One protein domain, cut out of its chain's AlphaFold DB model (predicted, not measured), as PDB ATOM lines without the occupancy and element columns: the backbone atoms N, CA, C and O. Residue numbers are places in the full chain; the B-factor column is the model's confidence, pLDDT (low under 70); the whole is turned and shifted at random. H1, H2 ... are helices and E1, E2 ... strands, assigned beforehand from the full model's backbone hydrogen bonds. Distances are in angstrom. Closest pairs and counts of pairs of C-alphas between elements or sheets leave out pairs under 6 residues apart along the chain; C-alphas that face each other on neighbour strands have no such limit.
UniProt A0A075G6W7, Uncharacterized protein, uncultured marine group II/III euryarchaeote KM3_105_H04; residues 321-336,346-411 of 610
ATOM      1  N   ILE A 321       9.590 -33.613  20.007       92.12
ATOM      2  CA  ILE A 321       8.404 -33.897  20.835       92.12
ATOM      3  C   ILE A 321       7.609 -35.060  20.244       92.12
ATOM      4  O   ILE A 321       7.066 -35.874  20.986       92.12
ATOM      5  N   ASP A 322       7.597 -35.161  18.916       91.62
ATOM      6  CA  ASP A 322       6.964 -36.240  18.177       91.62
ATOM      7  C   ASP A 322       7.982 -36.987  17.307       91.62
ATOM      8  O   ASP A 322       8.846 -36.351  16.701       91.62
ATOM      9  N   PRO A 323       7.929 -38.324  17.214       92.06
ATOM     10  CA  PRO A 323       8.918 -39.068  16.448       92.06
ATOM     11  C   PRO A 323       8.680 -39.069  14.930       92.06
ATOM     12  O   PRO A 323       9.442 -39.720  14.210       92.06
ATOM     13  N   LEU A 324       7.639 -38.395  14.435       94.06
ATOM     14  CA  LEU A 324       7.304 -38.314  13.016       94.06
ATOM     15  C   LEU A 324       7.361 -36.870  12.512       94.06
ATOM     16  O   LEU A 324       7.000 -35.920  13.204       94.06
ATOM     17  N   TRP A 325       7.755 -36.712  11.253       95.31
ATOM     18  CA  TRP A 325       7.502 -35.481  10.517       95.31
ATOM     19  C   TRP A 325       6.019 -35.388  10.167       95.31
ATOM     20  O   TRP A 325       5.484 -36.275   9.496       95.31
ATOM     21  N   VAL A 326       5.387 -34.278  10.539       95.62
ATOM     22  CA  VAL A 326       4.015 -33.966  10.138       95.62
ATOM     23  C   VAL A 326       4.030 -33.355   8.744       95.62
ATOM     24  O   VAL A 326       4.759 -32.391   8.477       95.62
ATOM     25  N   MET A 327       3.208 -33.904   7.850       94.62
ATOM     26  CA  MET A 327       3.037 -33.374   6.502       94.62
ATOM     27  C   MET A 327       2.077 -32.179   6.525       94.62
ATOM     28  O   MET A 327       0.865 -32.350   6.612       94.62
ATOM     29  N   VAL A 328       2.614 -30.956   6.456       94.88
ATOM     30  CA  VAL A 328       1.811 -29.720   6.520       94.88
ATOM     31  C   VAL A 328       1.279 -29.327   5.142       94.88
ATOM     32  O   VAL A 328       0.148 -28.862   5.023       94.88
ATOM     33  N   GLU A 329       2.085 -29.518   4.094       92.75
ATOM     34  CA  GLU A 329       1.685 -29.282   2.703       92.75
ATOM     35  C   GLU A 329       2.156 -30.436   1.812       92.75
ATOM     36  O   GLU A 329       3.358 -30.585   1.582       92.75
ATOM     37  N   ASP A 330       1.212 -31.216   1.280       89.31
ATOM     38  CA  ASP A 330       1.466 -32.271   0.291       89.31
ATOM     39  C   ASP A 330       1.289 -31.702  -1.127       89.31
ATOM     40  O   ASP A 330       0.214 -31.743  -1.725       89.31
ATOM     41  N   THR A 331       2.338 -31.049  -1.628       89.19
ATOM     42  CA  THR A 331       2.380 -30.469  -2.979       89.19
ATOM     43  C   THR A 331       3.663 -30.894  -3.690       89.19
ATOM     44  O   THR A 331       4.524 -31.545  -3.102       89.19
ATOM     45  N   GLN A 332       3.847 -30.456  -4.939       85.38
ATOM     46  CA  GLN A 332       5.109 -30.627  -5.671       85.38
ATOM     47  C   GLN A 332       6.337 -30.118  -4.895       85.38
ATOM     48  O   GLN A 332       7.429 -30.649  -5.060       85.38
ATOM     49  N   THR A 333       6.163 -29.130  -4.015       91.62
ATOM     50  CA  THR A 333       7.197 -28.653  -3.086       91.62
ATOM     51  C   THR A 333       6.727 -28.889  -1.646       91.62
ATOM     52  O   THR A 333       6.102 -28.001  -1.063       91.62
ATOM     53  N   PRO A 334       6.932 -30.094  -1.095       95.00
ATOM     54  CA  PRO A 334       6.301 -30.508   0.154       95.00
ATOM     55  C   PRO A 334       6.858 -29.746   1.365       95.00
ATOM     56  O   PRO A 334       8.020 -29.341   1.371       95.00
ATOM     57  N   ARG A 335       6.046 -29.562   2.410       96.00
ATOM     58  CA  ARG A 335       6.466 -28.924   3.673       96.00
ATOM     59  C   ARG A 335       6.255 -29.857   4.858       96.00
ATOM     60  O   ARG A 335       5.111 -30.114   5.228       96.00
ATOM     61  N   ILE A 336       7.347 -30.327   5.456       96.38
ATOM     62  CA  ILE A 336       7.335 -31.181   6.653       96.38
ATOM     63  C   ILE A 336       7.758 -30.380   7.883       96.38
ATOM     64  O   ILE A 336       8.668 -29.554   7.787       96.38
ATOM     65  N   ASP A 346      21.470 -26.653  26.897       88.44
ATOM     66  CA  ASP A 346      21.914 -27.174  25.598       88.44
ATOM     67  C   ASP A 346      21.760 -26.119  24.486       88.44
ATOM     68  O   ASP A 346      20.891 -25.246  24.536       88.44
ATOM     69  N   TYR A 347      22.640 -26.192  23.489       90.38
ATOM     70  CA  TYR A 347      22.627 -25.351  22.291       90.38
ATOM     71  C   TYR A 347      23.035 -26.213  21.099       90.38
ATOM     72  O   TYR A 347      24.155 -26.733  21.057       90.38
ATOM     73  N   VAL A 348      22.131 -26.357  20.132       90.94
ATOM     74  CA  VAL A 348      22.300 -27.269  18.998       90.94
ATOM     75  C   VAL A 348      22.280 -26.513  17.676       90.94
ATOM     76  O   VAL A 348      21.442 -25.644  17.447       90.94
ATOM     77  N   ASN A 349      23.202 -26.873  16.785       92.94
ATOM     78  CA  ASN A 349      23.235 -26.396  15.407       92.94
ATOM     79  C   ASN A 349      22.799 -27.516  14.465       92.94
ATOM     80  O   ASN A 349      23.438 -28.572  14.406       92.94
ATOM     81  N   LEU A 350      21.728 -27.263  13.723       93.56
ATOM     82  CA  LEU A 350      21.124 -28.180  12.771       93.56
ATOM     83  C   LEU A 350      21.786 -28.055  11.403       93.56
ATOM     84  O   LEU A 350      21.974 -26.958  10.873       93.56
ATOM     85  N   THR A 351      22.108 -29.196  10.808       92.88
ATOM     86  CA  THR A 351      22.658 -29.269   9.453       92.88
ATOM     87  C   THR A 351      21.952 -30.361   8.657       92.88
ATOM     88  O   THR A 351      21.631 -31.422   9.191       92.88
ATOM     89  N   ASN A 352      21.690 -30.080   7.383       91.44
ATOM     90  CA  ASN A 352      21.121 -31.014   6.417       91.44
ATOM     91  C   ASN A 352      22.085 -31.127   5.229       91.44
ATOM     92  O   ASN A 352      22.673 -30.127   4.816       91.44
ATOM     93  N   TYR A 353      22.229 -32.334   4.688       87.81
ATOM     94  CA  TYR A 353      23.059 -32.612   3.513       87.81
ATOM     95  C   TYR A 353      22.242 -33.017   2.279       87.81
ATOM     96  O   TYR A 353      22.822 -33.178   1.207       87.81
ATOM     97  N   ASP A 354      20.924 -33.199   2.411       89.94
ATOM     98  CA  ASP A 354      20.056 -33.532   1.284       89.94
ATOM     99  C   ASP A 354      19.734 -32.265   0.465       89.94
ATOM    100  O   ASP A 354      19.051 -31.375   0.981       89.94
ATOM    101  N   PRO A 355      20.177 -32.166  -0.805       90.12
ATOM    102  CA  PRO A 355      19.976 -30.976  -1.635       90.12
ATOM    103  C   PRO A 355      18.517 -30.768  -2.078       90.12
ATOM    104  O   PRO A 355      18.189 -29.724  -2.643       90.12
ATOM    105  N   PHE A 356      17.627 -31.741  -1.859       92.44
ATOM    106  CA  PHE A 356      16.197 -31.578  -2.113       92.44
ATOM    107  C   PHE A 356      15.456 -30.861  -0.984       92.44
ATOM    108  O   PHE A 356      14.309 -30.464  -1.197       92.44
ATOM    109  N   TRP A 357      16.086 -30.666   0.174       94.06
ATOM    110  CA  TRP A 357      15.443 -30.121   1.363       94.06
ATOM    111  C   TRP A 357      16.201 -28.913   1.921       94.06
ATOM    112  O   TRP A 357      17.418 -28.932   2.082       94.06
ATOM    113  N   SER A 358      15.468 -27.865   2.292       94.19
ATOM    114  CA  SER A 358      16.021 -26.654   2.912       94.19
ATOM    115  C   SER A 358      15.283 -26.306   4.202       94.19
ATOM    116  O   SER A 358      14.067 -26.485   4.274       94.19
ATOM    117  N   PHE A 359      15.993 -25.780   5.201       95.38
ATOM    118  CA  PHE A 359      15.368 -25.259   6.418       95.38
ATOM    119  C   PHE A 359      14.604 -23.963   6.128       95.38
ATOM    120  O   PHE A 359      15.128 -23.073   5.460       95.38
ATOM    121  N   GLU A 360      13.389 -23.839   6.662       92.81
ATOM    122  CA  GLU A 360      12.640 -22.571   6.645       92.81
ATOM    123  C   GLU A 360      12.951 -21.691   7.865       92.81
ATOM    124  O   GLU A 360      12.841 -20.466   7.804       92.81
ATOM    125  N   ASN A 361      13.346 -22.325   8.971       89.62
ATOM    126  CA  ASN A 361      13.517 -21.706  10.282       89.62
ATOM    127  C   ASN A 361      15.003 -21.543  10.651       89.62
ATOM    128  O   ASN A 361      15.906 -21.936   9.909       89.62
ATOM    129  N   GLU A 362      15.260 -20.946  11.819       87.94
ATOM    130  CA  GLU A 362      16.608 -20.836  12.379       87.94
ATOM    131  C   GLU A 362      17.208 -22.222  12.651       87.94
ATOM    132  O   GLU A 362      16.550 -23.113  13.183       87.94
ATOM    133  N   THR A 363      18.480 -22.405  12.300       90.88
ATOM    134  CA  THR A 363      19.200 -23.674  12.489       90.88
ATOM    135  C   THR A 363      20.023 -23.716  13.774       90.88
ATOM    136  O   THR A 363      20.530 -24.773  14.132       90.88
ATOM    137  N   SER A 364      20.165 -22.587  14.471       92.81
ATOM    138  CA  SER A 364      20.883 -22.470  15.743       92.81
ATOM    139  C   SER A 364      19.871 -22.340  16.873       92.81
ATOM    140  O   SER A 364      19.358 -21.249  17.117       92.81
ATOM    141  N   LEU A 365      19.602 -23.437  17.573       93.19
ATOM    142  CA  LEU A 365      18.561 -23.504  18.594       93.19
ATOM    143  C   LEU A 365      19.169 -23.438  19.999       93.19
ATOM    144  O   LEU A 365      20.089 -24.188  20.330       93.19
ATOM    145  N   GLY A 366      18.649 -22.529  20.824       92.44
ATOM    146  CA  GLY A 366      18.904 -22.501  22.268       92.44
ATOM    147  C   GLY A 366      17.818 -23.237  23.058       92.44
ATOM    148  O   GLY A 366      16.907 -23.795  22.450       92.44
ATOM    149  N   PRO A 367      17.857 -23.204  24.399       94.00
ATOM    150  CA  PRO A 367      16.870 -23.880  25.237       94.00
ATOM    151  C   PRO A 367      15.424 -23.450  24.959       94.00
ATOM    152  O   PRO A 367      15.154 -22.264  24.755       94.00
ATOM    153  N   GLY A 368      14.501 -24.412  24.992       93.75
ATOM    154  CA  GLY A 368      13.074 -24.218  24.735       93.75
ATOM    155  C   GLY A 368      12.529 -25.110  23.618       93.75
ATOM    156  O   GLY A 368      13.241 -25.933  23.047       93.75
ATOM    157  N   THR A 369      11.241 -24.942  23.320       95.00
ATOM    158  CA  THR A 369      10.565 -25.620  22.205       95.00
ATOM    159  C   THR A 369      10.689 -24.794  20.931       95.00
ATOM    160  O   THR A 369      10.424 -23.590  20.955       95.00
ATOM    161  N   HIS A 370      11.059 -25.442  19.827       95.00
ATOM    162  CA  HIS A 370      11.232 -24.806  18.520       95.00
ATOM    163  C   HIS A 370      10.569 -25.615  17.412       95.00
ATOM    164  O   HIS A 370      10.703 -26.838  17.372       95.00
ATOM    165  N   ASP A 371       9.947 -24.916  16.468       94.06
ATOM    166  CA  ASP A 371       9.420 -25.522  15.248       94.06
ATOM    167  C   ASP A 371      10.552 -25.716  14.242       94.06
ATOM    168  O   ASP A 371      11.134 -24.749  13.733       94.06
ATOM    169  N   LEU A 372      10.846 -26.971  13.921       94.50
ATOM    170  CA  LEU A 372      11.722 -27.321  12.820       94.50
ATOM    171  C   LEU A 372      10.864 -27.633  11.598       94.50
ATOM    172  O   LEU A 372      10.208 -28.667  11.554       94.50
ATOM    173  N   CYS A 373      10.895 -26.763  10.590       95.81
ATOM    174  CA  CYS A 373      10.231 -26.995   9.310       95.81
ATOM    175  C   CYS A 373      11.239 -27.063   8.164       95.81
ATOM    176  O   CYS A 373      12.213 -26.300   8.104       95.81
ATOM    177  N   MET A 374      10.968 -27.965   7.226       95.62
ATOM    178  CA  MET A 374      11.745 -28.129   6.010       95.62
ATOM    179  C   MET A 374      10.860 -28.004   4.780       95.62
ATOM    180  O   MET A 374       9.798 -28.622   4.680       95.62
ATOM    181  N   ARG A 375      11.352 -27.229   3.814       96.25
ATOM    182  CA  ARG A 375      10.766 -27.114   2.485       96.25
ATOM    183  C   ARG A 375      11.484 -28.054   1.535       96.25
ATOM    184  O   ARG A 375      12.697 -27.949   1.349       96.25
ATOM    185  N   GLY A 376      10.718 -28.951   0.941       94.94
ATOM    186  CA  GLY A 376      11.145 -29.824  -0.132       94.94
ATOM    187  C   GLY A 376      10.994 -29.143  -1.485       94.94
ATOM    188  O   GLY A 376      10.057 -28.383  -1.741       94.94
ATOM    189  N   HIS A 377      11.925 -29.439  -2.373       93.38
ATOM    190  CA  HIS A 377      11.812 -29.151  -3.790       93.38
ATOM    191  C   HIS A 377      11.040 -30.250  -4.541       93.38
ATOM    192  O   HIS A 377      10.717 -31.295  -3.982       93.38
ATOM    193  N   GLU A 378      10.770 -30.037  -5.827       91.81
ATOM    194  CA  GLU A 378      10.190 -31.066  -6.699       91.81
ATOM    195  C   GLU A 378      11.004 -32.364  -6.651       91.81
ATOM    196  O   GLU A 378      12.222 -32.351  -6.834       91.81
ATOM    197  N   GLY A 379      10.326 -33.476  -6.354       90.44
ATOM    198  CA  GLY A 379      10.940 -34.793  -6.167       90.44
ATOM    199  C   GLY A 379      11.549 -35.048  -4.784       90.44
ATOM    200  O   GLY A 379      12.136 -36.109  -4.585       90.44
ATOM    201  N   ALA A 380      11.408 -34.133  -3.817       93.56
ATOM    202  CA  ALA A 380      12.041 -34.254  -2.500       93.56
ATOM    203  C   ALA A 380      11.562 -35.450  -1.672       93.56
ATOM    204  O   ALA A 380      12.354 -36.058  -0.962       93.56
ATOM    205  N   LEU A 381      10.286 -35.835  -1.768       93.19
ATOM    206  CA  LEU A 381       9.828 -37.069  -1.129       93.19
ATOM    207  C   LEU A 381      10.400 -38.293  -1.849       93.19
ATOM    208  O   LEU A 381      10.676 -39.309  -1.217       93.19
ATOM    209  N   GLN A 382      10.529 -38.246  -3.176       92.00
ATOM    210  CA  GLN A 382      10.977 -39.354  -4.026       92.00
ATOM    211  C   GLN A 382      12.495 -39.538  -4.029       92.00
ATOM    212  O   GLN A 382      12.966 -40.616  -4.386       92.00
ATOM    213  N   SER A 383      13.271 -38.543  -3.603       90.25
ATOM    214  CA  SER A 383      14.710 -38.706  -3.380       90.25
ATOM    215  C   SER A 383      15.002 -39.587  -2.158       90.25
ATOM    216  O   SER A 383      16.002 -40.312  -2.158       90.25
ATOM    217  N   LEU A 384      14.106 -39.600  -1.163       90.69
ATOM    218  CA  LEU A 384      14.231 -40.387   0.066       90.69
ATOM    219  C   LEU A 384      14.210 -41.891  -0.246       90.69
ATOM    220  O   LEU A 384      13.253 -42.422  -0.812       90.69
ATOM    221  N   SER A 385      15.290 -42.589   0.108       83.88
ATOM    222  CA  SER A 385      15.483 -44.012  -0.210       83.88
ATOM    223  C   SER A 385      15.073 -44.964   0.913       83.88
ATOM    224  O   SER A 385      14.769 -46.124   0.640       83.88
ATOM    225  N   MET A 386      15.088 -44.503   2.163       88.56
ATOM    226  CA  MET A 386      14.820 -45.335   3.333       88.56
ATOM    227  C   MET A 386      13.337 -45.332   3.692       88.56
ATOM    228  O   MET A 386      12.639 -44.332   3.502       88.56
ATOM    229  N   ARG A 387      12.874 -46.453   4.247       89.19
ATOM    230  CA  ARG A 387      11.515 -46.618   4.765       89.19
ATOM    231  C   ARG A 387      11.538 -47.204   6.172       89.19
ATOM    232  O   ARG A 387      12.517 -47.856   6.530       89.19
ATOM    233  N   ASP A 388      10.490 -46.944   6.944       89.88
ATOM    234  CA  ASP A 388      10.249 -47.602   8.232       89.88
ATOM    235  C   ASP A 388       9.449 -48.908   8.069       89.88
ATOM    236  O   ASP A 388       9.072 -49.294   6.959       89.88
ATOM    237  N   ASP A 389       9.150 -49.568   9.190       87.56
ATOM    238  CA  ASP A 389       8.384 -50.823   9.230       87.56
ATOM    239  C   ASP A 389       6.906 -50.655   8.816       87.56
ATOM    240  O   ASP A 389       6.194 -51.639   8.621       87.56
ATOM    241  N   GLN A 390       6.424 -49.414   8.680       88.81
ATOM    242  CA  GLN A 390       5.111 -49.073   8.119       88.81
ATOM    243  C   GLN A 390       5.202 -48.625   6.655       88.81
ATOM    244  O   GLN A 390       4.223 -48.134   6.093       88.81
ATOM    245  N   TYR A 391       6.363 -48.806   6.020       91.06
ATOM    246  CA  TYR A 391       6.652 -48.415   4.642       91.06
ATOM    247  C   TYR A 391       6.560 -46.902   4.377       91.06
ATOM    248  O   TYR A 391       6.599 -46.482   3.217       91.06
ATOM    249  N   ARG A 392       6.509 -46.068   5.422       92.31
ATOM    250  CA  ARG A 392       6.630 -44.608   5.320       92.31
ATOM    251  C   ARG A 392       8.063 -44.244   4.986       92.31
ATOM    252  O   ARG A 392       8.998 -44.941   5.370       92.31
ATOM    253  N   ARG A 393       8.264 -43.132   4.289       92.38
ATOM    254  CA  ARG A 393       9.605 -42.645   3.948       92.38
ATOM    255  C   ARG A 393      10.258 -42.025   5.163       92.38
ATOM    256  O   ARG A 393       9.630 -41.246   5.872       92.38
ATOM    257  N   ILE A 394      11.534 -42.324   5.368       92.69
ATOM    258  CA  ILE A 394      12.349 -41.595   6.338       92.69
ATOM    259  C   ILE A 394      12.705 -40.246   5.725       92.69
ATOM    260  O   ILE A 394      13.233 -40.206   4.615       92.69
ATOM    261  N   GLY A 395      12.386 -39.163   6.432       92.62
ATOM    262  CA  GLY A 395      12.686 -37.796   6.019       92.62
ATOM    263  C   GLY A 395      14.192 -37.516   5.903       92.62
ATOM    264  O   GLY A 395      15.020 -38.390   6.179       92.62
ATOM    265  N   PRO A 396      14.571 -36.288   5.511       92.38
ATOM    266  CA  PRO A 396      15.974 -35.894   5.431       92.38
ATOM    267  C   PRO A 396      16.669 -36.056   6.790       92.38
ATOM    268  O   PRO A 396      16.114 -35.722   7.839       92.38
ATOM    269  N   SER A 397      17.901 -36.569   6.773       90.25
ATOM    270  CA  SER A 397      18.695 -36.757   7.989       90.25
ATOM    271  C   SER A 397      19.192 -35.414   8.516       90.25
ATOM    272  O   SER A 397      19.934 -34.717   7.814       90.25
ATOM    273  N   ILE A 398      18.851 -35.082   9.760       91.75
ATOM    274  CA  ILE A 398      19.268 -33.825  10.390       91.75
ATOM    275  C   ILE A 398      20.359 -34.106  11.408       91.75
ATOM    276  O   ILE A 398      20.143 -34.824  12.381       91.75
ATOM    277  N   LEU A 399      21.539 -33.538  11.173       91.31
ATOM    278  CA  LEU A 399      22.679 -33.648  12.072       91.31
ATOM    279  C   LEU A 399      22.616 -32.522  13.109       91.31
ATOM    280  O   LEU A 399      22.669 -31.338  12.761       91.31
ATOM    281  N   LEU A 400      22.528 -32.913  14.377       90.50
ATOM    282  CA  LEU A 400      22.552 -32.044  15.548       90.50
ATOM    283  C   LEU A 400      23.994 -31.948  16.027       90.50
ATOM    284  O   LEU A 400      24.547 -32.906  16.566       90.50
ATOM    285  N   SER A 401      24.602 -30.785  15.821       90.25
ATOM    286  CA  SER A 401      25.975 -30.513  16.237       90.25
ATOM    287  C   SER A 401      26.028 -29.664  17.503       90.25
ATOM    288  O   SER A 401      25.278 -28.700  17.655       90.25
ATOM    289  N   ARG A 402      26.937 -30.031  18.410       88.31
ATOM    290  CA  ARG A 402      27.191 -29.354  19.690       88.31
ATOM    291  C   ARG A 402      28.684 -29.055  19.800       88.31
ATOM    292  O   ARG A 402      29.503 -29.869  19.385       88.31
ATOM    293  N   GLU A 403      29.067 -27.920  20.387       76.81
ATOM    294  CA  GLU A 403      30.474 -27.470  20.378       76.81
ATOM    295  C   GLU A 403      31.463 -28.428  21.076       76.81
ATOM    296  O   GLU A 403      32.650 -28.386  20.771       76.81
ATOM    297  N   ASN A 404      31.010 -29.297  21.992       72.62
ATOM    298  CA  ASN A 404      31.884 -30.174  22.790       72.62
ATOM    299  C   ASN A 404      31.322 -31.588  23.040       72.62
ATOM    300  O   ASN A 404      31.799 -32.288  23.935       72.62
ATOM    301  N   LEU A 405      30.304 -32.008  22.289       77.06
ATOM    302  CA  LEU A 405      29.674 -33.327  22.424       77.06
ATOM    303  C   LEU A 405      29.658 -34.040  21.071       77.06
ATOM    304  O   LEU A 405      29.908 -33.431  20.032       77.06
ATOM    305  N   SER A 406      29.394 -35.346  21.088       78.19
ATOM    306  CA  SER A 406      29.124 -36.087  19.858       78.19
ATOM    307  C   SER A 406      27.893 -35.518  19.163       78.19
ATOM    308  O   SER A 406      26.928 -35.117  19.818       78.19
ATOM    309  N   ASN A 407      27.943 -35.498  17.835       82.25
ATOM    310  CA  ASN A 407      26.782 -35.132  17.044       82.25
ATOM    311  C   ASN A 407      25.746 -36.257  17.095       82.25
ATOM    312  O   ASN A 407      26.115 -37.431  17.010       82.25
ATOM    313  N   ASP A 408      24.476 -35.877  17.152       85.88
ATOM    314  CA  ASP A 408      23.343 -36.792  17.020       85.88
ATOM    315  C   ASP A 408      22.713 -36.644  15.633       85.88
ATOM    316  O   ASP A 408      22.871 -35.615  14.974       85.88
ATOM    317  N   VAL A 409      21.998 -37.669  15.173       87.50
ATOM    318  CA  VAL A 409      21.279 -37.629  13.893       87.50
ATOM    319  C   VAL A 409      19.816 -37.973  14.121       87.50
ATOM    320  O   VAL A 409      19.510 -39.017  14.697       87.50
ATOM    321  N   LEU A 410      18.917 -37.111  13.646       88.94
ATOM    322  CA  LEU A 410      17.482 -37.379  13.630       88.94
ATOM    323  C   LEU A 410      17.109 -38.131  12.354       88.94
ATOM    324  O   LEU A 410      17.368 -37.659  11.243       88.94
ATOM    325  N   PHE A 411      16.473 -39.286  12.540       87.75
ATOM    326  CA  PHE A 411      15.865 -40.083  11.480       87.75
ATOM    327  C   PHE A 411      14.384 -40.230  11.794       87.75
ATOM    328  O   PHE A 411      14.005 -41.109  12.559       87.75
TER     329      PHE A 411
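What this domain is: This is residues 321 to 336 and 346 to 411 of the 610 residues of an uncharacterized protein of uncultured marine group II/III euryarchaeote KM3_105_H04 (UniProt A0A075G6W7). With little regular structure, short strands and much loop make a small sheet, E2-E5-E6, tied through residues 364 to 365 to a loop-closed hairpin, E3-E4; residues 335 to 336 pair with both E4 and E1. The 82 printed residues, under half in named elements, run E1 E2 E3 E4 H1 E5 E6, mostly strand. The whole is compact, radius of gyration of the C-alphas 13.2 A, spanning 36 by 26 by 23 A.

Where its parts are: E1, residues 326 to 329, begins at C-alpha 326 (4.015, -33.966, 10.138). E2 is 348 to 352, 13.2 A; E3 357 to 359; E4 368 to 376, 25.6 A; H1 380 to 383; E5 398 to 401; E6 408 to 410, ending at C-alpha 410 (17.482, -37.379, 13.630).

How they stand to each other: E1 pairs with no named strand. E2 and E5 are antiparallel, N 349 to O 401 2.9 A. Hairpin E3 and E4 has N 358 to O 375 at 2.9 A; hairpin E5 and E6, N 400 to O 408 at 2.8 A. H1, not on the sheet, is too short for an O i to N i+4 pair.

The domain as a whole: Residues 337 to 345 are cut out, a 24.2 A C-alpha gap. H1 to E5 is long. No printed residue is under 70 in pLDDT.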